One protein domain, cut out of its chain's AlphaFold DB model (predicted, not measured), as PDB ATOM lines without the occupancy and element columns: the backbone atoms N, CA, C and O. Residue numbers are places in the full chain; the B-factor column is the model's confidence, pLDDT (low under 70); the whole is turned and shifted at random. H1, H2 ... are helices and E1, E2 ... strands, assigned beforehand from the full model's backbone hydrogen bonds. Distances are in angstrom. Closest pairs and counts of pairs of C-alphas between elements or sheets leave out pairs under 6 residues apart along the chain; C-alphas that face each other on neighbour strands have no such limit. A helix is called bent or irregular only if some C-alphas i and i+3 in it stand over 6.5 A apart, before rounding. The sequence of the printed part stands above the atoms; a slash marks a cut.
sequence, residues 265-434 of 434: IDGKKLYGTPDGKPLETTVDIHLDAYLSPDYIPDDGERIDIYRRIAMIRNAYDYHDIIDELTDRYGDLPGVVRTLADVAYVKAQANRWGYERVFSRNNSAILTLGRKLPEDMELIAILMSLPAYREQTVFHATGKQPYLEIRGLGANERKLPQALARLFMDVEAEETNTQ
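This is residues 265 to 434 of the 434 residues of a protein of Clostridiaceae bacterium (UniProt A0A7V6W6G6). What is the main picture? A twisted five-stranded sheet is a wall with H3, H4 and H5 over one face, in two layers, while H1 and H2 fold back beyond its E1 edge and pack on H3. What is it made of? The printed part has 170 residues with five named helices and five named strands, in the order E1 H1 H2 H3 E2 E3 H4 E4 E5 H5; the mixed sheet runs E1 E2 E3 E5 E4. The class is mixed, helices and strands, and the whole is compact, with a radius of gyration of the C-alphas of 16.4 A and spans of 49 by 36 by 33 A.

How do the strands pair? Edge strand E1, residues 282 to 284, is parallel to E2, residues 354 to 360, with N 282 and O 355 2.9 A apart. E2 forms an antiparallel hairpin with E3, residues 363 to 368 (N 358 to O 365, 2.9 A). E5, residues 402 to 406, is antiparallel to E3 (N 366 to O 403, 2.8 A) and forms a hairpin with edge strand E4, residues 392 to 395 (N 393 to O 404, 2.8 A). Which helices are on the sheet? H3, residues 334 to 351, is over E1 and E2 at a height over the sheet of 9.8 A. H5, residues 412 to 433, is on the same face at 7.8 A, and H4, residues 377 to 384, is on the sheet too, its Leu 382 C-alpha 7.0 A from that of Thr 392, the closest to E4. How do the helices meet? The hub H3 touches H5 at a steep tilt of 46 degrees, the same way, closest at the C-alphas of Val 345 and Ala 420, 5.5 A. H2, residues 315 to 329, forms hairpins with H3 and with H1, residues 299 to 310, which it only just touches, with 3 pairs of C-alphas within 8 A. Are the helix backbones complete? Every O i to N i+4 pair is within hydrogen-bond range in H1, H2, H3 and H4, and 16 of 18 in H5, which is irregular, with C-alphas 413 and 416 7.4 A apart.

Where are the anchors? E1 begins at C-alpha 282 (11.635, 37.664, -0.626), and H5 ends at C-alpha 433 (20.145, 55.183, 20.747). How long are the elements? H5 is 31.8 A, H3 25.5 A, H2 20.8 A, H1 16.5 A, E2 16.2 A and E3 16.0 A.

How large is it? The C-alphas farthest apart, Asp 298 and Thr 397, are 49.8 A apart, and the printed part has no cut. Which link is long? E1 to H1, with 14 residues. Where is confidence low? pLDDT is under 70 for 34 residues, among them 265 to 279 and 369 to 376.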
ATOM      1  N   ILE A 265      20.388  55.191   1.566       39.22
ATOM      2  CA  ILE A 265      19.066  55.636   2.034       39.22
ATOM      3  C   ILE A 265      19.196  55.860   3.545       39.22
ATOM      4  O   ILE A 265      19.738  55.005   4.240       39.22
ATOM      5  N   ASP A 266      18.787  57.035   4.035       39.59
ATOM      6  CA  ASP A 266      18.837  57.433   5.454       39.59
ATOM      7  C   ASP A 266      20.192  57.192   6.149       39.59
ATOM      8  O   ASP A 266      20.279  56.751   7.290       39.59
ATOM      9  N   GLY A 267      21.292  57.463   5.439       35.62
ATOM     10  CA  GLY A 267      22.650  57.346   5.980       35.62
ATOM     11  C   GLY A 267      23.213  55.920   6.058       35.62
ATOM     12  O   GLY A 267      24.410  55.780   6.311       35.62
ATOM     13  N   LYS A 268      22.426  54.873   5.766       41.34
ATOM     14  CA  LYS A 268      22.908  53.480   5.707       41.34
ATOM     15  C   LYS A 268      23.221  53.061   4.261       41.34
ATOM     16  O   LYS A 268      22.454  53.323   3.332       41.34
ATOM     17  N   LYS A 269      24.385  52.428   4.050       40.06
ATOM     18  CA  LYS A 269      24.775  51.847   2.750       40.06
ATOM     19  C   LYS A 269      23.869  50.648   2.462       40.06
ATOM     20  O   LYS A 269      23.840  49.715   3.259       40.06
ATOM     21  N   LEU A 270      23.174  50.640   1.323       41.09
ATOM     22  CA  LEU A 270      22.435  49.456   0.886       41.09
ATOM     23  C   LEU A 270      23.425  48.310   0.639       41.09
ATOM     24  O   LEU A 270      24.353  48.440  -0.165       41.09
ATOM     25  N   TYR A 271      23.240  47.187   1.336       44.12
ATOM     26  CA  TYR A 271      24.016  45.979   1.075       44.12
ATOM     27  C   TYR A 271      23.630  45.458  -0.308       44.12
ATOM     28  O   TYR A 271      22.499  45.040  -0.533       44.12
ATOM     29  N   GLY A 272      24.559  45.544  -1.256       40.53
ATOM     30  CA  GLY A 272      24.383  45.012  -2.600       40.53
ATOM     31  C   GLY A 272      25.019  43.639  -2.771       40.53
ATOM     32  O   GLY A 272      25.857  43.205  -1.972       40.53
ATOM     33  N   THR A 273      24.663  42.962  -3.863       38.81
ATOM     34  CA  THR A 273      25.497  41.878  -4.401       38.81
ATOM     35  C   THR A 273      26.911  42.415  -4.699       38.81
ATOM     36  O   THR A 273      27.083  43.634  -4.787       38.81
ATOM     37  N   PRO A 274      27.937  41.560  -4.899       38.53
ATOM     38  CA  PRO A 274      29.284  42.008  -5.288       38.53
ATOM     39  C   PRO A 274      29.317  42.984  -6.483       38.53
ATOM     40  O   PRO A 274      30.286  43.717  -6.644       38.53
ATOM     41  N   ASP A 275      28.234  43.031  -7.267       40.62
ATOM     42  CA  ASP A 275      28.059  43.843  -8.471       40.62
ATOM     43  C   ASP A 275      27.280  45.161  -8.242       40.62
ATOM     44  O   ASP A 275      26.871  45.808  -9.204       40.62
ATOM     45  N   GLY A 276      26.997  45.550  -6.991       41.34
ATOM     46  CA  GLY A 276      26.338  46.827  -6.669       41.34
ATOM     47  C   GLY A 276      24.829  46.888  -6.951       41.34
ATOM     48  O   GLY A 276      24.251  47.976  -6.953       41.34
ATOM     49  N   LYS A 277      24.165  45.745  -7.179       46.19
ATOM     50  CA  LYS A 277      22.698  45.691  -7.313       46.19
ATOM     51  C   LYS A 277      22.030  45.753  -5.935       46.19
ATOM     52  O   LYS A 277      22.537  45.092  -5.026       46.19
ATOM     53  N   PRO A 278      20.908  46.482  -5.775       52.47
ATOM     54  CA  PRO A 278      20.147  46.476  -4.528       52.47
ATOM     55  C   PRO A 278      19.727  45.044  -4.182       52.47
ATOM     56  O   PRO A 278      19.302  44.295  -5.064       52.47
ATOM     57  N   LEU A 279      19.887  44.652  -2.915       63.72
ATOM     58  CA  LEU A 279      19.372  43.380  -2.413       63.72
ATOM     59  C   LEU A 279      17.863  43.329  -2.666       63.72
ATOM     60  O   LEU A 279      17.167  44.310  -2.418       63.72
ATOM     61  N   GLU A 280      17.349  42.199  -3.141       70.88
ATOM     62  CA  GLU A 280      15.912  41.981  -3.289       70.88
ATOM     63  C   GLU A 280      15.460  40.953  -2.252       70.88
ATOM     64  O   GLU A 280      15.884  39.799  -2.279       70.88
ATOM     65  N   THR A 281      14.624  41.387  -1.307       80.19
ATOM     66  CA  THR A 281      14.135  40.525  -0.225       80.19
ATOM     67  C   THR A 281      12.862  39.806  -0.642       80.19
ATOM     68  O   THR A 281      11.897  40.433  -1.083       80.19
ATOM     69  N   THR A 282      12.838  38.490  -0.451       83.25
ATOM     70  CA  THR A 282      11.635  37.664  -0.626       83.25
ATOM     71  C   THR A 282      11.020  37.324   0.734       83.25
ATOM     72  O   THR A 282      11.752  37.044   1.683       83.25
ATOM     73  N   VAL A 283       9.688  37.343   0.842       83.38
ATOM     74  CA  VAL A 283       8.955  36.954   2.058       83.38
ATOM     75  C   VAL A 283       8.022  35.789   1.725       83.38
ATOM     76  O   VAL A 283       7.015  35.983   1.053       83.38
ATOM     77  N   ASP A 284       8.360  34.596   2.210       80.81
ATOM     78  CA  ASP A 284       7.652  33.335   1.975       80.81
ATOM     79  C   ASP A 284       6.834  32.961   3.230       80.81
ATOM     80  O   ASP A 284       7.246  32.143   4.062       80.81
ATOM     81  N   ILE A 285       5.680  33.611   3.412       76.94
ATOM     82  CA  ILE A 285       4.735  33.310   4.499       76.94
ATOM     83  C   ILE A 285       3.407  32.857   3.883       76.94
ATOM     84  O   ILE A 285       2.797  33.591   3.112       76.94
ATOM     85  N   HIS A 286       2.956  31.653   4.240       70.75
ATOM     86  CA  HIS A 286       1.788  30.983   3.654       70.75
ATOM     87  C   HIS A 286       0.468  31.526   4.232       70.75
ATOM     88  O   HIS A 286      -0.204  30.851   5.016       70.75
ATOM     89  N   LEU A 287       0.129  32.778   3.913       72.81
ATOM     90  CA  LEU A 287      -1.098  33.437   4.361       72.81
ATOM     91  C   LEU A 287      -1.738  34.265   3.254       72.81
ATOM     92  O   LEU A 287      -1.056  34.906   2.457       72.81
ATOM     93  N   ASP A 288      -3.068  34.305   3.276       69.38
ATOM     94  CA  ASP A 288      -3.851  35.116   2.356       69.38
ATOM     95  C   ASP A 288      -3.669  36.609   2.666       69.38
ATOM     96  O   ASP A 288      -4.077  37.101   3.723       69.38
ATOM     97  N   ALA A 289      -3.067  37.335   1.726       78.38
ATOM     98  CA  ALA A 289      -2.788  38.762   1.833       78.38
ATOM     99  C   ALA A 289      -3.307  39.493   0.592       78.38
ATOM    100  O   ALA A 289      -2.730  39.397  -0.490       78.38
ATOM    101  N   TYR A 290      -4.417  40.217   0.733       78.75
ATOM    102  CA  TYR A 290      -5.017  40.985  -0.356       78.75
ATOM    103  C   TYR A 290      -5.963  42.066   0.183       78.75
ATOM    104  O   TYR A 290      -6.489  41.967   1.292       78.75
ATOM    105  N   LEU A 291      -6.198  43.099  -0.625       81.12
ATOM    106  CA  LEU A 291      -7.282  44.050  -0.446       81.12
ATOM    107  C   LEU A 291      -8.575  43.394  -0.916       81.12
ATOM    108  O   LEU A 291      -8.737  43.102  -2.102       81.12
ATOM    109  N   SER A 292      -9.477  43.118   0.024       81.88
ATOM    110  CA  SER A 292     -10.761  42.497  -0.296       81.88
ATOM    111  C   SER A 292     -11.632  43.452  -1.125       81.88
ATOM    112  O   SER A 292     -11.743  44.622  -0.745       81.88
ATOM    113  N   PRO A 293     -12.288  42.983  -2.205       80.31
ATOM    114  CA  PRO A 293     -13.258  43.792  -2.949       80.31
ATOM    115  C   PRO A 293     -14.471  44.182  -2.091       80.31
ATOM    116  O   PRO A 293     -15.109  45.190  -2.367       80.31
ATOM    117  N   ASP A 294     -14.757  43.442  -1.015       88.50
ATOM    118  CA  ASP A 294     -15.816  43.805  -0.065       88.50
ATOM    119  C   ASP A 294     -15.416  44.991   0.827       88.50
ATOM    120  O   ASP A 294     -16.278  45.686   1.357       88.50
ATOM    121  N   TYR A 295     -14.110  45.209   1.014       92.62
ATOM    122  CA  TYR A 295     -13.579  46.297   1.837       92.62
ATOM    123  C   TYR A 295     -13.314  47.558   1.010       92.62
ATOM    124  O   TYR A 295     -13.680  48.652   1.427       92.62
ATOM    125  N   ILE A 296     -12.732  47.397  -0.184       90.69
ATOM    126  CA  ILE A 296     -12.553  48.479  -1.161       90.69
ATOM    127  C   ILE A 296     -13.190  48.041  -2.490       90.69
ATOM    128  O   ILE A 296     -12.528  47.360  -3.289       90.69
ATOM    129  N   PRO A 297     -14.464  48.409  -2.735       82.31
ATOM    130  CA  PRO A 297     -15.195  47.997  -3.933       82.31
ATOM    131  C   PRO A 297     -14.648  48.590  -5.230       82.31
ATOM    132  O   PRO A 297     -14.658  47.912  -6.254       82.31
ATOM    133  N   ASP A 298     -14.162  49.836  -5.199       90.12
ATOM    134  CA  ASP A 298     -13.614  50.487  -6.388       90.12
ATOM    135  C   ASP A 298     -12.246  49.902  -6.761       90.12
ATOM    136  O   ASP A 298     -11.308  49.873  -5.961       90.12
ATOM    137  N   ASP A 299     -12.128  49.430  -8.002       73.81
ATOM    138  CA  ASP A 299     -10.904  48.805  -8.497       73.81
ATOM    139  C   ASP A 299      -9.749  49.810  -8.589       73.81
ATOM    140  O   ASP A 299      -8.612  49.473  -8.254       73.81
ATOM    141  N   GLY A 300     -10.020  51.047  -9.011       76.75
ATOM    142  CA  GLY A 300      -9.012  52.099  -9.142       76.75
ATOM    143  C   GLY A 300      -8.366  52.427  -7.800       76.75
ATOM    144  O   GLY A 300      -7.150  52.286  -7.655       76.75
ATOM    145  N   GLU A 301      -9.193  52.759  -6.807       82.31
ATOM    146  CA  GLU A 301      -8.759  53.046  -5.439       82.31
ATOM    147  C   GLU A 301      -8.018  51.863  -4.827       82.31
ATOM    148  O   GLU A 301      -6.954  52.037  -4.230       82.31
ATOM    149  N   ARG A 302      -8.529  50.642  -5.020       88.75
ATOM    150  CA  ARG A 302      -7.883  49.439  -4.496       88.75
ATOM    151  C   ARG A 302      -6.462  49.309  -5.025       88.75
ATOM    152  O   ARG A 302      -5.551  48.989  -4.264       88.75
ATOM    153  N   ILE A 303      -6.230  49.593  -6.303       73.94
ATOM    154  CA  ILE A 303      -4.869  49.524  -6.830       73.94
ATOM    155  C   ILE A 303      -3.991  50.674  -6.324       73.94
ATOM    156  O   ILE A 303      -2.811  50.456  -6.033       73.94
ATOM    157  N   ASP A 304      -4.528  51.878  -6.185       79.81
ATOM    158  CA  ASP A 304      -3.747  52.979  -5.626       79.81
ATOM    159  C   ASP A 304      -3.308  52.676  -4.184       79.81
ATOM    160  O   ASP A 304      -2.147  52.903  -3.834       79.81
ATOM    161  N   ILE A 305      -4.165  52.037  -3.380       83.19
ATOM    162  CA  ILE A 305      -3.793  51.524  -2.053       83.19
ATOM    163  C   ILE A 305      -2.740  50.414  -2.148       83.19
ATOM    164  O   ILE A 305      -1.751  50.465  -1.417       83.19
ATOM    165  N   TYR A 306      -2.876  49.447  -3.063       82.69
ATOM    166  CA  TYR A 306      -1.842  48.424  -3.276       82.69
ATOM    167  C   TYR A 306      -0.469  49.039  -3.568       82.69
ATOM    168  O   TYR A 306       0.539  48.598  -3.015       82.69
ATOM    169  N   ARG A 307      -0.430  50.078  -4.411       77.06
ATOM    170  CA  ARG A 307       0.798  50.809  -4.743       77.06
ATOM    171  C   ARG A 307       1.428  51.429  -3.506       77.06
ATOM    172  O   ARG A 307       2.635  51.322  -3.317       77.06
ATOM    173  N   ARG A 308       0.612  52.073  -2.676       87.75
ATOM    174  CA  ARG A 308       1.070  52.742  -1.458       87.75
ATOM    175  C   ARG A 308       1.566  51.745  -0.420       87.75
ATOM    176  O   ARG A 308       2.646  51.949   0.118       87.75
ATOM    177  N   ILE A 309       0.861  50.627  -0.223       86.50
ATOM    178  CA  ILE A 309       1.314  49.543   0.661       86.50
ATOM    179  C   ILE A 309       2.675  49.004   0.199       86.50
ATOM    180  O   ILE A 309       3.579  48.831   1.010       86.50
ATOM    181  N   ALA A 310       2.868  48.801  -1.108       81.25
ATOM    182  CA  ALA A 310       4.150  48.356  -1.657       81.25
ATOM    183  C   ALA A 310       5.293  49.379  -1.484       81.25
ATOM    184  O   ALA A 310       6.460  49.017  -1.631       81.25
ATOM    185  N   MET A 311       4.968  50.643  -1.198       82.25
ATOM    186  CA  MET A 311       5.924  51.727  -0.960       82.25
ATOM    187  C   MET A 311       6.215  51.977   0.524       82.25
ATOM    188  O   MET A 311       7.022  52.860   0.801       82.25
ATOM    189  N   ILE A 312       5.619  51.220   1.454       88.75
ATOM    190  CA  ILE A 312       5.927  51.308   2.889       88.75
ATOM    191  C   ILE A 312       7.423  51.068   3.104       88.75
ATOM    192  O   ILE A 312       7.957  50.048   2.664       88.75
ATOM    193  N   ARG A 313       8.099  51.987   3.803       86.50
ATOM    194  CA  ARG A 313       9.522  51.847   4.147       86.50
ATOM    195  C   ARG A 313       9.755  51.706   5.639       86.50
ATOM    196  O   ARG A 313      10.627  50.937   6.029       86.50
ATOM    197  N   ASN A 314       9.003  52.431   6.455       89.44
ATOM    198  CA  ASN A 314       9.199  52.533   7.902       89.44
ATOM    199  C   ASN A 314       7.862  52.435   8.660       89.44
ATOM    200  O   ASN A 314       6.796  52.310   8.047       89.44
ATOM    201  N   ALA A 315       7.921  52.463   9.995       92.69
ATOM    202  CA  ALA A 315       6.730  52.355  10.834       92.69
ATOM    203  C   ALA A 315       5.740  53.516  10.621       92.69
ATOM    204  O   ALA A 315       4.532  53.311  10.717       92.69
ATOM    205  N   TYR A 316       6.228  54.717  10.289       92.56
ATOM    206  CA  TYR A 316       5.376  55.875  10.013       92.56
ATOM    207  C   TYR A 316       4.530  55.667   8.752       92.56
ATOM    208  O   TYR A 316       3.313  55.806   8.822       92.56
ATOM    209  N   ASP A 317       5.142  55.248   7.639       92.50
ATOM    210  CA  ASP A 317       4.424  54.951   6.389       92.50
ATOM    211  C   ASP A 317       3.374  53.850   6.593       92.50
ATOM    212  O   ASP A 317       2.272  53.908   6.046       92.50
ATOM    213  N   TYR A 318       3.724  52.828   7.385       95.38
ATOM    214  CA  TYR A 318       2.796  51.761   7.744       95.38
ATOM    215  C   TYR A 318       1.590  52.326   8.500       95.38
ATOM    216  O   TYR A 318       0.454  52.075   8.104       95.38
ATOM    217  N   HIS A 319       1.821  53.099   9.564       95.31
ATOM    218  CA  HIS A 319       0.739  53.650  10.378       95.31
ATOM    219  C   HIS A 319      -0.128  54.645   9.606       95.31
ATOM    220  O   HIS A 319      -1.344  54.544   9.697       95.31
ATOM    221  N   ASP A 320       0.464  55.508   8.778       96.25
ATOM    222  CA  ASP A 320      -0.266  56.453   7.922       96.25
ATOM    223  C   ASP A 320      -1.269  55.736   7.005       96.25
ATOM    224  O   ASP A 320      -2.446  56.093   6.942       96.25
ATOM    225  N   ILE A 321      -0.839  54.649   6.356       94.69
ATOM    226  CA  ILE A 321      -1.723  53.858   5.493       94.69
ATOM    227  C   ILE A 321      -2.803  53.143   6.306       94.69
ATOM    228  O   ILE A 321      -3.959  53.112   5.886       94.69
ATOM    229  N   ILE A 322      -2.455  52.540   7.445       95.56
ATOM    230  CA  ILE A 322      -3.431  51.833   8.284       95.56
ATOM    231  C   ILE A 322      -4.492  52.800   8.817       95.56
ATOM    232  O   ILE A 322      -5.680  52.471   8.783       95.56
ATOM    233  N   ASP A 323      -4.080  53.977   9.278       95.88
ATOM    234  CA  ASP A 323      -4.970  54.992   9.829       95.88
ATOM    235  C   ASP A 323      -5.881  55.561   8.737       95.88
ATOM    236  O   ASP A 323      -7.092  55.628   8.942       95.88
ATOM    237  N   GLU A 324      -5.352  55.854   7.542       95.44
ATOM    238  CA  GLU A 324      -6.185  56.268   6.408       95.44
ATOM    239  C   GLU A 324      -7.203  55.189   6.026       95.44
ATOM    240  O   GLU A 324      -8.378  55.491   5.808       95.44
ATOM    241  N   LEU A 325      -6.772  53.927   5.915       94.56
ATOM    242  CA  LEU A 325      -7.678  52.837   5.552       94.56
ATOM    243  C   LEU A 325      -8.784  52.661   6.593       94.56
ATOM    244  O   LEU A 325      -9.943  52.469   6.225       94.56
ATOM    245  N   THR A 326      -8.434  52.791   7.873       95.81
ATOM    246  CA  THR A 326      -9.395  52.736   8.977       95.81
ATOM    247  C   THR A 326     -10.387  53.896   8.924       95.81
ATOM    248  O   THR A 326     -11.587  53.674   9.068       95.81
ATOM    249  N   ASP A 327      -9.912  55.122   8.692       95.62
ATOM    250  CA  ASP A 327     -10.752  56.326   8.640       95.62
ATOM    251  C   ASP A 327     -11.717  56.302   7.443       95.62
ATOM    252  O   ASP A 327     -12.896  56.636   7.571       95.62
ATOM    253  N   ARG A 328     -11.242  55.839   6.278       95.75
ATOM    254  CA  ARG A 328     -12.023  55.840   5.032       95.75
ATOM    255  C   ARG A 328     -12.971  54.653   4.886       95.75
ATOM    256  O   ARG A 328     -14.073  54.827   4.369       95.75
ATOM    257  N   TYR A 329     -12.542  53.456   5.287       93.81
ATOM    258  CA  TYR A 329     -13.247  52.200   4.996       93.81
ATOM    259  C   TYR A 329     -13.660  51.421   6.257       93.81
ATOM    260  O   TYR A 329     -14.325  50.390   6.153       93.81
ATOM    261  N   GLY A 330     -13.317  51.912   7.451       94.44
ATOM    262  CA  GLY A 330     -13.604  51.254   8.724       94.44
ATOM    263  C   GLY A 330     -12.601  50.157   9.082       94.44
ATOM    264  O   GLY A 330     -11.494  50.094   8.546       94.44
ATOM    265  N   ASP A 331     -12.985  49.275  10.006       94.31
ATOM    266  CA  ASP A 331     -12.095  48.261  10.582       94.31
ATOM    267  C   ASP A 331     -11.384  47.404   9.526       94.31
ATOM    268  O   ASP A 331     -12.018  46.764   8.685       94.31
ATOM    269  N   LEU A 332     -10.052  47.334   9.615       92.94
ATOM    270  CA  LEU A 332      -9.248  46.571   8.663       92.94
ATOM    271  C   LEU A 332      -9.497  45.060   8.783       92.94
ATOM    272  O   LEU A 332      -9.204  44.470   9.833       92.94
ATOM    273  N   PRO A 333      -9.895  44.387   7.687       93.25
ATOM    274  CA  PRO A 333      -9.932  42.935   7.635       93.25
ATOM    275  C   PRO A 333      -8.545  42.324   7.879       93.25
ATOM    276  O   PRO A 333      -7.518  42.875   7.479       93.25
ATOM    277  N   GLY A 334      -8.506  41.125   8.469       89.25
ATOM    278  CA  GLY A 334      -7.246  40.437   8.783       89.25
ATOM    279  C   GLY A 334      -6.328  40.231   7.568       89.25
ATOM    280  O   GLY A 334      -5.116  40.397   7.684       89.25
ATOM    281  N   VAL A 335      -6.906  39.941   6.397       85.56
ATOM    282  CA  VAL A 335      -6.177  39.765   5.124       85.56
ATOM    283  C   VAL A 335      -5.556  41.069   4.602       85.56
ATOM    284  O   VAL A 335      -4.469  41.047   4.032       85.56
ATOM    285  N   VAL A 336      -6.198  42.214   4.864       89.50
ATOM    286  CA  VAL A 336      -5.698  43.553   4.502       89.50
ATOM    287  C   VAL A 336      -4.558  43.956   5.427       89.50
ATOM    288  O   VAL A 336      -3.509  44.402   4.971       89.50
ATOM    289  N   ARG A 337      -4.731  43.733   6.734       92.31
ATOM    290  CA  ARG A 337      -3.670  43.958   7.720       92.31
ATOM    291  C   ARG A 337      -2.441  43.106   7.417       92.31
ATOM    292  O   ARG A 337      -1.333  43.623   7.409       92.31
ATOM    293  N   THR A 338      -2.646  41.830   7.089       88.94
ATOM    294  CA  THR A 338      -1.555  40.906   6.750       88.94
ATOM    295  C   THR A 338      -0.777  41.381   5.521       88.94
ATOM    296  O   THR A 338       0.446  41.282   5.502       88.94
ATOM    297  N   LEU A 339      -1.456  41.951   4.521       88.06
ATOM    298  CA  LEU A 339      -0.800  42.551   3.359       88.06
ATOM    299  C   LEU A 339       0.126  43.715   3.749       88.06
ATOM    300  O   LEU A 339       1.271  43.756   3.297       88.06
ATOM    301  N   ALA A 340      -0.345  44.630   4.601       90.25
ATOM    302  CA  ALA A 340       0.473  45.732   5.102       90.25
ATOM    303  C   ALA A 340       1.641  45.235   5.974       90.25
ATOM    304  O   ALA A 340       2.767  45.707   5.819       90.25
ATOM    305  N   ASP A 341       1.396  44.243   6.838       92.69
ATOM    306  CA  ASP A 341       2.417  43.637   7.699       92.69
ATOM    307  C   ASP A 341       3.542  43.014   6.862       92.69
ATOM    308  O   ASP A 341       4.718  43.264   7.113       92.69
ATOM    309  N   VAL A 342       3.196  42.234   5.831       90.06
ATOM    310  CA  VAL A 342       4.173  41.599   4.930       90.06
ATOM    311  C   VAL A 342       4.971  42.641   4.149       90.06
ATOM    312  O   VAL A 342       6.186  42.487   4.007       90.06
ATOM    313  N   ALA A 343       4.326  43.707   3.666       87.62
ATOM    314  CA  ALA A 343       5.013  44.785   2.959       87.62
ATOM    315  C   ALA A 343       6.034  45.498   3.860       87.62
ATOM    316  O   ALA A 343       7.191  45.665   3.469       87.62
ATOM    317  N   TYR A 344       5.641  45.825   5.093       93.56
ATOM    318  CA  TYR A 344       6.533  46.425   6.080       93.56
ATOM    319  C   TYR A 344       7.686  45.487   6.471       93.56
ATOM    320  O   TYR A 344       8.850  45.880   6.423       93.56
ATOM    321  N   VAL A 345       7.397  44.213   6.757       91.00
ATOM    322  CA  VAL A 345       8.417  43.190   7.051       91.00
ATOM    323  C   VAL A 345       9.413  43.052   5.903       91.00
ATOM    324  O   VAL A 345      10.614  42.967   6.149       91.00
ATOM    325  N   LYS A 346       8.942  43.056   4.650       86.38
ATOM    326  CA  LYS A 346       9.811  43.014   3.469       86.38
ATOM    327  C   LYS A 346      10.741  44.224   3.422       86.38
ATOM    328  O   LYS A 346      11.939  44.041   3.212       86.38
ATOM    329  N   ALA A 347      10.210  45.429   3.623       84.81
ATOM    330  CA  ALA A 347      10.998  46.659   3.615       84.81
ATOM    331  C   ALA A 347      12.083  46.650   4.701       84.81
ATOM    332  O   ALA A 347      13.245  46.958   4.430       84.81
ATOM    333  N   GLN A 348      11.732  46.205   5.906       89.00
ATOM    334  CA  GLN A 348      12.657  46.127   7.031       89.00
ATOM    335  C   GLN A 348      13.713  45.042   6.840       89.00
ATOM    336  O   GLN A 348      14.907  45.307   6.956       89.00
ATOM    337  N   ALA A 349      13.311  43.834   6.454       86.44
ATOM    338  CA  ALA A 349      14.251  42.763   6.145       86.44
ATOM    339  C   ALA A 349      15.252  43.184   5.053       86.44
ATOM    340  O   ALA A 349      16.443  42.895   5.171       86.44
ATOM    341  N   ASN A 350      14.794  43.931   4.044       84.12
ATOM    342  CA  ASN A 350      15.650  44.498   3.007       84.12
ATOM    343  C   ASN A 350      16.662  45.505   3.551       84.12
ATOM    344  O   ASN A 350      17.861  45.362   3.306       84.12
ATOM    345  N   ARG A 351      16.187  46.473   4.345       82.81
ATOM    346  CA  ARG A 351      17.020  47.474   5.024       82.81
ATOM    347  C   ARG A 351      18.119  46.823   5.866       82.81
ATOM    348  O   ARG A 351      19.251  47.298   5.862       82.81
ATOM    349  N   TRP A 352      17.801  45.724   6.543       82.69
ATOM    350  CA  TRP A 352      18.731  44.993   7.404       82.69
ATOM    351  C   TRP A 352      19.588  43.936   6.679       82.69
ATOM    352  O   TRP A 352      20.347  43.215   7.325       82.69
ATOM    353  N   GLY A 353      19.503  43.831   5.347       77.88
ATOM    354  CA  GLY A 353      20.374  42.952   4.559       77.88
ATOM    355  C   GLY A 353      19.950  41.477   4.505       77.88
ATOM    356  O   GLY A 353      20.766  40.608   4.177       77.88
ATOM    357  N   TYR A 354      18.687  41.168   4.805       83.44
ATOM    358  CA  TYR A 354      18.137  39.817   4.703       83.44
ATOM    359  C   TYR A 354      17.549  39.563   3.311       83.44
ATOM    360  O   TYR A 354      16.678  40.288   2.833       83.44
ATOM    361  N   GLU A 355      18.018  38.504   2.654       82.69
ATOM    362  CA  GLU A 355      17.603  38.109   1.300       82.69
ATOM    363  C   GLU A 355      16.251  37.382   1.316       82.69
ATOM    364  O   GLU A 355      15.459  37.483   0.379       82.69
ATOM    365  N   ARG A 356      15.959  36.650   2.398       84.25
ATOM    366  CA  ARG A 356      14.732  35.860   2.507       84.25
ATOM    367  C   ARG A 356      14.187  35.835   3.924       84.25
ATOM    368  O   ARG A 356      14.944  35.605   4.862       84.25
ATOM    369  N   VAL A 357      12.873  35.973   4.058       87.06
ATOM    370  CA  VAL A 357      12.116  35.753   5.297       87.06
ATOM    371  C   VAL A 357      11.126  34.625   5.055       87.06
ATOM    372  O   VAL A 357      10.379  34.688   4.090       87.06
ATOM    373  N   PHE A 358      11.092  33.599   5.900       87.12
ATOM    374  CA  PHE A 358      10.110  32.518   5.777       87.12
ATOM    375  C   PHE A 358       9.708  31.945   7.134       87.12
ATOM    376  O   PHE A 358      10.416  32.101   8.130       87.12
ATOM    377  N   SER A 359       8.564  31.267   7.181       82.19
ATOM    378  CA  SER A 359       8.072  30.594   8.388       82.19
ATOM    379  C   SER A 359       8.521  29.132   8.453       82.19
ATOM    380  O   SER A 359       8.391  28.400   7.473       82.19
ATOM    381  N   ARG A 360       8.986  28.665   9.617       81.94
ATOM    382  CA  ARG A 360       9.259  27.239   9.880       81.94
ATOM    383  C   ARG A 360       8.955  26.889  11.331       81.94
ATOM    384  O   ARG A 360       9.573  27.458  12.223       81.94
ATOM    385  N   ASN A 361       8.095  25.898  11.579       78.81
ATOM    386  CA  ASN A 361       7.785  25.397  12.930       78.81
ATOM    387  C   ASN A 361       7.406  26.519  13.920       78.81
ATOM    388  O   ASN A 361       7.912  26.548  15.040       78.81
ATOM    389  N   ASN A 362       6.554  27.463  13.500       76.12
ATOM    390  CA  ASN A 362       6.174  28.641  14.295       76.12
ATOM    391  C   ASN A 362       7.342  29.590  14.669       76.12
ATOM    392  O   ASN A 362       7.215  30.431  15.561       76.12
ATOM    393  N   SER A 363       8.476  29.470  13.979       84.75
ATOM    394  CA  SER A 363       9.592  30.415  14.019       84.75
ATOM    395  C   SER A 363       9.652  31.207  12.717       84.75
ATOM    396  O   SER A 363       9.329  30.686  11.645       84.75
ATOM    397  N   ALA A 364      10.122  32.445  12.803       88.88
ATOM    398  CA  ALA A 364      10.536  33.207  11.635       88.88
ATOM    399  C   ALA A 364      12.017  32.950  11.353       88.88
ATOM    400  O   ALA A 364      12.841  32.985  12.267       88.88
ATOM    401  N   ILE A 365      12.351  32.701  10.092       88.62
ATOM    402  CA  ILE A 365      13.722  32.516   9.627       88.62
ATOM    403  C   ILE A 365      14.065  33.648   8.666       88.62
ATOM    404  O   ILE A 365      13.419  33.794   7.632       88.62
ATOM    405  N   LEU A 366      15.094  34.426   8.994       87.62
ATOM    406  CA  LEU A 366      15.610  35.509   8.167       87.62
ATOM    407  C   LEU A 366      17.005  35.112   7.671       87.62
ATOM    408  O   LEU A 366      17.958  35.030   8.442       87.62
ATOM    409  N   THR A 367      17.131  34.820   6.382       82.69
ATOM    410  CA  THR A 367      18.393  34.404   5.756       82.69
ATOM    411  C   THR A 367      19.157  35.620   5.256       82.69
ATOM    412  O   THR A 367      18.590  36.478   4.580       82.69
ATOM    413  N   LEU A 368      20.442  35.690   5.589       73.06
ATOM    414  CA  LEU A 368      21.318  36.777   5.162       73.06
ATOM    415  C   LEU A 368      21.764  36.595   3.713       73.06
ATOM    416  O   LEU A 368      21.930  35.471   3.233       73.06
ATOM    417  N   GLY A 369      22.009  37.721   3.043       65.06
ATOM    418  CA  GLY A 369      22.639  37.729   1.727       65.06
ATOM    419  C   GLY A 369      24.099  37.252   1.747       65.06
ATOM    420  O   GLY A 369      24.691  36.946   2.783       65.06
ATOM    421  N   ARG A 370      24.724  37.213   0.562       58.47
ATOM    422  CA  ARG A 370      26.109  36.723   0.373       58.47
ATOM    423  C   ARG A 370      27.186  37.549   1.093       58.47
ATOM    424  O   ARG A 370      28.293  37.045   1.268       58.47
ATOM    425  N   LYS A 371      26.884  38.789   1.494       55.59
ATOM    426  CA  LYS A 371      27.751  39.625   2.332       55.59
ATOM    427  C   LYS A 371      27.090  39.785   3.703       55.59
ATOM    428  O   LYS A 371      25.972  40.281   3.786       55.59
ATOM    429  N   LEU A 372      27.782  39.353   4.756       56.09
ATOM    430  CA  LEU A 372      27.362  39.581   6.140       56.09
ATOM    431  C   LEU A 372      27.389  41.095   6.435       56.09
ATOM    432  O   LEU A 372      28.371  41.743   6.055       56.09
ATOM    433  N   PRO A 373      26.366  41.657   7.107       56.75
ATOM    434  CA  PRO A 373      26.449  42.990   7.691       56.75
ATOM    435  C   PRO A 373      27.675  43.060   8.605       56.75
ATOM    436  O   PRO A 373      27.909  42.150   9.401       56.75
ATOM    437  N   GLU A 374      28.492  44.100   8.447       52.94
ATOM    438  CA  GLU A 374      29.780  44.229   9.147       52.94
ATOM    439  C   GLU A 374      29.609  44.455  10.663       52.94
ATOM    440  O   GLU A 374      30.515  44.155  11.437       52.94
ATOM    441  N   ASP A 375      28.437  44.923  11.089       60.53
ATOM    442  CA  ASP A 375      28.106  45.371  12.444       60.53
ATOM    443  C   ASP A 375      27.092  44.479  13.180       60.53
ATOM    444  O   ASP A 375      26.996  44.560  14.404       60.53
ATOM    445  N   MET A 376      26.366  43.597  12.478       69.19
ATOM    446  CA  MET A 376      25.329  42.723  13.066       69.19
ATOM    447  C   MET A 376      24.321  43.482  13.948       69.19
ATOM    448  O   MET A 376      23.787  42.940  14.919       69.19
ATOM    449  N   GLU A 377      24.049  44.740  13.599       74.94
ATOM    450  CA  GLU A 377      23.338  45.701  14.444       74.94
ATOM    451  C   GLU A 377      21.929  45.218  14.831       74.94
ATOM    452  O   GLU A 377      21.572  45.271  16.007       74.94
ATOM    453  N   LEU A 378      21.171  44.615  13.902       79.75
ATOM    454  CA  LEU A 378      19.850  44.052  14.221       79.75
ATOM    455  C   LEU A 378      19.922  42.995  15.332       79.75
ATOM    456  O   LEU A 378      19.076  42.969  16.220       79.75
ATOM    457  N   ILE A 379      20.922  42.110  15.293       79.12
ATOM    458  CA  ILE A 379      21.075  41.068  16.315       79.12
ATOM    459  C   ILE A 379      21.400  41.721  17.658       79.12
ATOM    460  O   ILE A 379      20.849  41.312  18.676       79.12
ATOM    461  N   ALA A 380      22.255  42.746  17.675       77.19
ATOM    462  CA  ALA A 380      22.581  43.475  18.896       77.19
ATOM    463  C   ALA A 380      21.336  44.127  19.524       77.19
ATOM    464  O   ALA A 380      21.114  43.957  20.724       77.19
ATOM    465  N   ILE A 381      20.496  44.784  18.715       83.19
ATOM    466  CA  ILE A 381      19.233  45.392  19.161       83.19
ATOM    467  C   ILE A 381      18.261  44.316  19.669       83.19
ATOM    468  O   ILE A 381      17.731  44.407  20.772       83.19
ATOM    469  N   LEU A 382      18.067  43.223  18.932       82.62
ATOM    470  CA  LEU A 382      17.185  42.138  19.384       82.62
ATOM    471  C   LEU A 382      17.661  41.488  20.690       82.62
ATOM    472  O   LEU A 382      16.848  41.022  21.488       82.62
ATOM    473  N   MET A 383      18.973  41.477  20.933       76.81
ATOM    474  CA  MET A 383      19.562  40.992  22.178       76.81
ATOM    475  C   MET A 383      19.470  42.004  23.331       76.81
ATOM    476  O   MET A 383      19.594  41.582  24.487       76.81
ATOM    477  N   SER A 384      19.270  43.301  23.063       83.19
ATOM    478  CA  SER A 384      18.990  44.308  24.099       83.19
ATOM    479  C   SER A 384      17.518  44.291  24.519       83.19
ATOM    480  O   SER A 384      17.228  44.464  25.703       83.19
ATOM    481  N   LEU A 385      16.606  43.990  23.589       85.50
ATOM    482  CA  LEU A 385      15.165  43.923  23.829       85.50
ATOM    483  C   LEU A 385      14.774  42.663  24.638       85.50
ATOM    484  O   LEU A 385      14.850  41.541  24.120       85.50
ATOM    485  N   PRO A 386      14.279  42.795  25.891       84.12
ATOM    486  CA  PRO A 386      13.958  41.644  26.744       84.12
ATOM    487  C   PRO A 386      12.912  40.696  26.148       84.12
ATOM    488  O   PRO A 386      12.948  39.499  26.414       84.12
ATOM    489  N   ALA A 387      11.999  41.224  25.325       86.38
ATOM    490  CA  ALA A 387      10.946  40.446  24.680       86.38
ATOM    491  C   ALA A 387      11.477  39.438  23.643       86.38
ATOM    492  O   ALA A 387      10.846  38.404  23.428       86.38
ATOM    493  N   TYR A 388      12.629  39.717  23.019       86.75
ATOM    494  CA  TYR A 388      13.140  38.960  21.869       86.75
ATOM    495  C   TYR A 388      14.466  38.248  22.135       86.75
ATOM    496  O   TYR A 388      14.800  37.290  21.432       86.75
ATOM    497  N   ARG A 389      15.199  38.655  23.174       80.19
ATOM    498  CA  ARG A 389      16.525  38.125  23.517       80.19
ATOM    499  C   ARG A 389      16.584  36.599  23.619       80.19
ATOM    500  O   ARG A 389      17.501  35.990  23.085       80.19
ATOM    501  N   GLU A 390      15.617  35.973  24.291       83.56
ATOM    502  CA  GLU A 390      15.593  34.508  24.474       83.56
ATOM    503  C   GLU A 390      15.066  33.751  23.245       83.56
ATOM    504  O   GLU A 390      15.273  32.545  23.105       83.56
ATOM    505  N   GLN A 391      14.380  34.457  22.345       86.62
ATOM    506  CA  GLN A 391      13.780  33.898  21.134       86.62
ATOM    507  C   GLN A 391      14.738  33.936  19.943       86.62
ATOM    508  O   GLN A 391      14.570  33.173  18.991       86.62
ATOM    509  N   THR A 392      15.729  34.824  19.998       82.88
ATOM    510  CA  THR A 392      16.635  35.129  18.894       82.88
ATOM    511  C   THR A 392      17.837  34.194  18.914       82.88
ATOM    512  O   THR A 392      18.622  34.174  19.860       82.88
ATOM    513  N   VAL A 393      18.007  33.416  17.847       82.31
ATOM    514  CA  VAL A 393      19.129  32.490  17.675       82.31
ATOM    515  C   VAL A 393      19.783  32.733  16.326       82.31
ATOM    516  O   VAL A 393      19.154  32.595  15.279       82.31
ATOM    517  N   PHE A 394      21.071  33.062  16.345       81.25
ATOM    518  CA  PHE A 394      21.856  33.226  15.129       81.25
ATOM    519  C   PHE A 394      22.568  31.926  14.751       81.25
ATOM    520  O   PHE A 394      23.323  31.359  15.543       81.25
ATOM    521  N   HIS A 395      22.352  31.466  13.521       76.56
ATOM    522  CA  HIS A 395      22.961  30.258  12.978       76.56
ATOM    523  C   HIS A 395      23.998  30.637  11.922       76.56
ATOM    524  O   HIS A 395      23.670  30.915  10.769       76.56
ATOM    525  N   ALA A 396      25.270  30.625  12.321       67.38
ATOM    526  CA  ALA A 396      26.401  30.937  11.444       67.38
ATOM    527  C   ALA A 396      26.920  29.722  10.646       67.38
ATOM    528  O   ALA A 396      27.715  29.873   9.720       67.38
ATOM    529  N   THR A 397      26.502  28.509  11.016       50.72
ATOM    530  CA  THR A 397      27.056  27.254  10.492       50.72
ATOM    531  C   THR A 397      26.197  26.724   9.343       50.72
ATOM    532  O   THR A 397      25.043  26.358   9.548       50.72
ATOM    533  N   GLY A 398      26.746  26.645   8.127       58.56
ATOM    534  CA  GLY A 398      26.028  26.139   6.949       58.56
ATOM    535  C   GLY A 398      26.437  26.839   5.651       58.56
ATOM    536  O   GLY A 398      27.408  27.587   5.623       58.56
ATOM    537  N   LYS A 399      25.698  26.588   4.558       58.06
ATOM    538  CA  LYS A 399      25.931  27.254   3.260       58.06
ATOM    539  C   LYS A 399      25.517  28.733   3.262       58.06
ATOM    540  O   LYS A 399      26.089  29.500   2.496       58.06
ATOM    541  N   GLN A 400      24.537  29.114   4.089       69.38
ATOM    542  CA  GLN A 400      24.065  30.493   4.254       69.38
ATOM    543  C   GLN A 400      23.699  30.755   5.726       69.38
ATOM    544  O   GLN A 400      22.979  29.939   6.310       69.38
ATOM    545  N   PRO A 401      24.190  31.852   6.330       76.56
ATOM    546  CA  PRO A 401      23.851  32.224   7.698       76.56
ATOM    547  C   PRO A 401      22.418  32.762   7.790       76.56
ATOM    548  O   PRO A 401      21.918  33.403   6.862       76.56
ATOM    549  N   TYR A 402      21.756  32.514   8.920       82.62
ATOM    550  CA  TYR A 402      20.383  32.967   9.148       82.62
ATOM    551  C   TYR A 402      20.104  33.291  10.617       82.62
ATOM    552  O   TYR A 402      20.720  32.739  11.532       82.62
ATOM    553  N   LEU A 403      19.136  34.175  10.828       84.06
ATOM    554  CA  LEU A 403      18.551  34.496  12.119       84.06
ATOM    555  C   LEU A 403      17.243  33.716  12.281       84.06
ATOM    556  O   LEU A 403      16.369  33.769  11.420       84.06
ATOM    557  N   GLU A 404      17.107  32.977  13.373       87.38
ATOM    558  CA  GLU A 404      15.875  32.291  13.760       87.38
ATOM    559  C   GLU A 404      15.258  33.017  14.955       87.38
ATOM    560  O   GLU A 404      15.908  33.177  15.985       87.38
ATOM    561  N   ILE A 405      13.998  33.424  14.826       89.50
ATOM    562  CA  ILE A 405      13.226  34.063  15.892       89.50
ATOM    563  C   ILE A 405      12.097  33.113  16.281       89.50
ATOM    564  O   ILE A 405      11.157  32.882  15.514       89.50
ATOM    565  N   ARG A 406      12.228  32.497  17.455       87.19
ATOM    566  CA  ARG A 406      11.380  31.387  17.904       87.19
ATOM    567  C   ARG A 406      10.138  31.875  18.631       87.19
ATOM    568  O   ARG A 406      10.244  32.658  19.562       87.19
ATOM    569  N   GLY A 407       8.974  31.328  18.281       80.31
ATOM    570  CA  GLY A 407       7.748  31.556  19.054       80.31
ATOM    571  C   GLY A 407       7.213  32.986  18.983       80.31
ATOM    572  O   GLY A 407       6.452  33.392  19.857       80.31
ATOM    573  N   LEU A 408       7.585  33.735  17.941       75.75
ATOM    574  CA  LEU A 408       7.208  35.137  17.775       75.75
ATOM    575  C   LEU A 408       5.683  35.316  17.619       75.75
ATOM    576  O   LEU A 408       5.121  36.318  18.046       75.75
ATOM    577  N   GLY A 409       4.993  34.320  17.057       68.00
ATOM    578  CA  GLY A 409       3.535  34.276  16.956       68.00
ATOM    579  C   GLY A 409       2.922  33.171  17.816       68.00
ATOM    580  O   GLY A 409       3.522  32.119  18.027       68.00
ATOM    581  N   ALA A 410       1.673  33.361  18.252       69.25
ATOM    582  CA  ALA A 410       0.897  32.277  18.871       69.25
ATOM    583  C   ALA A 410       0.623  31.119  17.886       69.25
ATOM    584  O   ALA A 410       0.367  29.994  18.306       69.25
ATOM    585  N   ASN A 411       0.632  31.416  16.583       79.00
ATOM    586  CA  ASN A 411       0.546  30.474  15.470       79.00
ATOM    587  C   ASN A 411       1.078  31.137  14.184       79.00
ATOM    588  O   ASN A 411       1.276  32.356  14.147       79.00
ATOM    589  N   GLU A 412       1.223  30.351  13.112       75.75
ATOM    590  CA  GLU A 412       1.714  30.828  11.810       75.75
ATOM    591  C   GLU A 412       0.880  31.985  11.242       75.75
ATOM    592  O   GLU A 412       1.445  32.915  10.679       75.75
ATOM    593  N   ARG A 413      -0.441  32.007  11.484       79.62
ATOM    594  CA  ARG A 413      -1.340  33.081  11.017       79.62
ATOM    595  C   ARG A 413      -1.051  34.446  11.630       79.62
ATOM    596  O   ARG A 413      -1.364  35.459  11.024       79.62
ATOM    597  N   LYS A 414      -0.486  34.479  12.837       84.81
ATOM    598  CA  LYS A 414      -0.128  35.723  13.533       84.81
ATOM    599  C   LYS A 414       1.334  36.114  13.338       84.81
ATOM    600  O   LYS A 414       1.761  37.131  13.879       84.81
ATOM    601  N   LEU A 415       2.104  35.319  12.596       86.25
ATOM    602  CA  LEU A 415       3.532  35.547  12.421       86.25
ATOM    603  C   LEU A 415       3.854  36.870  11.700       86.25
ATOM    604  O   LEU A 415       4.730  37.566  12.205       86.25
ATOM    605  N   PRO A 416       3.169  37.277  10.605       87.19
ATOM    606  CA  PRO A 416       3.450  38.562   9.955       87.19
ATOM    607  C   PRO A 416       3.252  39.742  10.894       87.19
ATOM    608  O   PRO A 416       4.140  40.576  11.021       87.19
ATOM    609  N   GLN A 417       2.131  39.760  11.617       90.88
ATOM    610  CA  GLN A 417       1.822  40.812  12.579       90.88
ATOM    611  C   GLN A 417       2.875  40.884  13.692       90.88
ATOM    612  O   GLN A 417       3.278  41.965  14.115       90.88
ATOM    613  N   ALA A 418       3.335  39.729  14.176       91.06
ATOM    614  CA  ALA A 418       4.349  39.681  15.216       91.06
ATOM    615  C   ALA A 418       5.742  40.096  14.709       91.06
ATOM    616  O   ALA A 418       6.468  40.773  15.432       91.06
ATOM    617  N   LEU A 419       6.093  39.741  13.468       91.25
ATOM    618  CA  LEU A 419       7.310  40.209  12.798       91.25
ATOM    619  C   LEU A 419       7.280  41.716  12.545       91.25
ATOM    620  O   LEU A 419       8.272  42.387  12.811       91.25
ATOM    621  N   ALA A 420       6.151  42.248  12.076       92.69
ATOM    622  CA  ALA A 420       5.963  43.682  11.898       92.69
ATOM    623  C   ALA A 420       6.154  44.411  13.233       92.69
ATOM    624  O   ALA A 420       6.963  45.326  13.327       92.69
ATOM    625  N   ARG A 421       5.514  43.934  14.305       93.31
ATOM    626  CA  ARG A 421       5.707  44.503  15.642       93.31
ATOM    627  C   ARG A 421       7.165  44.454  16.107       93.31
ATOM    628  O   ARG A 421       7.654  45.440  16.640       93.31
ATOM    629  N   LEU A 422       7.858  43.337  15.887       93.75
ATOM    630  CA  LEU A 422       9.275  43.216  16.232       93.75
ATOM    631  C   LEU A 422      10.121  44.273  15.520       93.75
ATOM    632  O   LEU A 422      10.960  44.897  16.159       93.75
ATOM    633  N   PHE A 423       9.902  44.502  14.224       93.75
ATOM    634  CA  PHE A 423      10.646  45.534  13.503       93.75
ATOM    635  C   PHE A 423      10.287  46.958  13.945       93.75
ATOM    636  O   PHE A 423      11.175  47.804  13.985       93.75
ATOM    637  N   MET A 424       9.042  47.213  14.356       93.94
ATOM    638  CA  MET A 424       8.658  48.502  14.949       93.94
ATOM    639  C   MET A 424       9.368  48.746  16.284       93.94
ATOM    640  O   MET A 424       9.870  49.842  16.522       93.94
ATOM    641  N   ASP A 425       9.456  47.721  17.136       92.25
ATOM    642  CA  ASP A 425      10.178  47.803  18.409       92.25
ATOM    643  C   ASP A 425      11.687  48.025  18.173       92.25
ATOM    644  O   ASP A 425      12.329  48.775  18.907       92.25
ATOM    645  N   VAL A 426      12.250  47.432  17.112       89.69
ATOM    646  CA  VAL A 426      13.633  47.684  16.669       89.69
ATOM    647  C   VAL A 426      13.823  49.134  16.205       89.69
ATOM    648  O   VAL A 426      14.776  49.774  16.642       89.69
ATOM    649  N   GLU A 427      12.934  49.674  15.362       89.12
ATOM    650  CA  GLU A 427      13.005  51.075  14.909       89.12
ATOM    651  C   GLU A 427      12.911  52.069  16.081       89.12
ATOM    652  O   GLU A 427      13.611  53.089  16.112       89.12
ATOM    653  N   ALA A 428      12.062  51.772  17.069       88.62
ATOM    654  CA  ALA A 428      11.928  52.589  18.269       88.62
ATOM    655  C   ALA A 428      13.225  52.606  19.098       88.62
ATOM    656  O   ALA A 428      13.640  53.664  19.574       88.62
ATOM    657  N   GLU A 429      13.896  51.458  19.230       85.38
ATOM    658  CA  GLU A 429      15.175  51.353  19.940       85.38
ATOM    659  C   GLU A 429      16.320  52.049  19.181       85.38
ATOM    660  O   GLU A 429      17.151  52.717  19.802       85.38
ATOM    661  N   GLU A 430      16.340  51.983  17.842       78.94
ATOM    662  CA  GLU A 430      17.281  52.757  17.014       78.94
ATOM    663  C   GLU A 430      17.143  54.265  17.269       78.94
ATOM    664  O   GLU A 430      18.146  54.964  17.406       78.94
ATOM    665  N   THR A 431      15.906  54.756  17.388       75.00
ATOM    666  CA  THR A 431      15.614  56.182  17.609       75.00
ATOM    667  C   THR A 431      16.012  56.653  19.014       75.00
ATOM    668  O   THR A 431      16.351  57.815  19.190       75.00
ATOM    669  N   ASN A 432      16.001  55.765  20.014       67.06
ATOM    670  CA  ASN A 432      16.441  56.075  21.383       67.06
ATOM    671  C   ASN A 432      17.967  56.037  21.569       67.06
ATOM    672  O   ASN A 432      18.473  56.551  22.567       67.06
ATOM    673  N   THR A 433      18.688  55.375  20.659       55.38
ATOM    674  CA  THR A 433      20.145  55.183  20.747       55.38
ATOM    675  C   THR A 433      20.926  56.248  19.957       55.38
ATOM    676  O   THR A 433      22.127  56.418  20.187       55.38
ATOM    677  N   GLN A 434      20.254  56.970  19.051       46.06
ATOM    678  CA  GLN A 434      20.754  58.161  18.343       46.06
ATOM    679  C   GLN A 434      20.497  59.437  19.146       46.06
ATOM    680  O   GLN A 434      21.369  60.337  19.086       46.06
TER     681      GLN A 434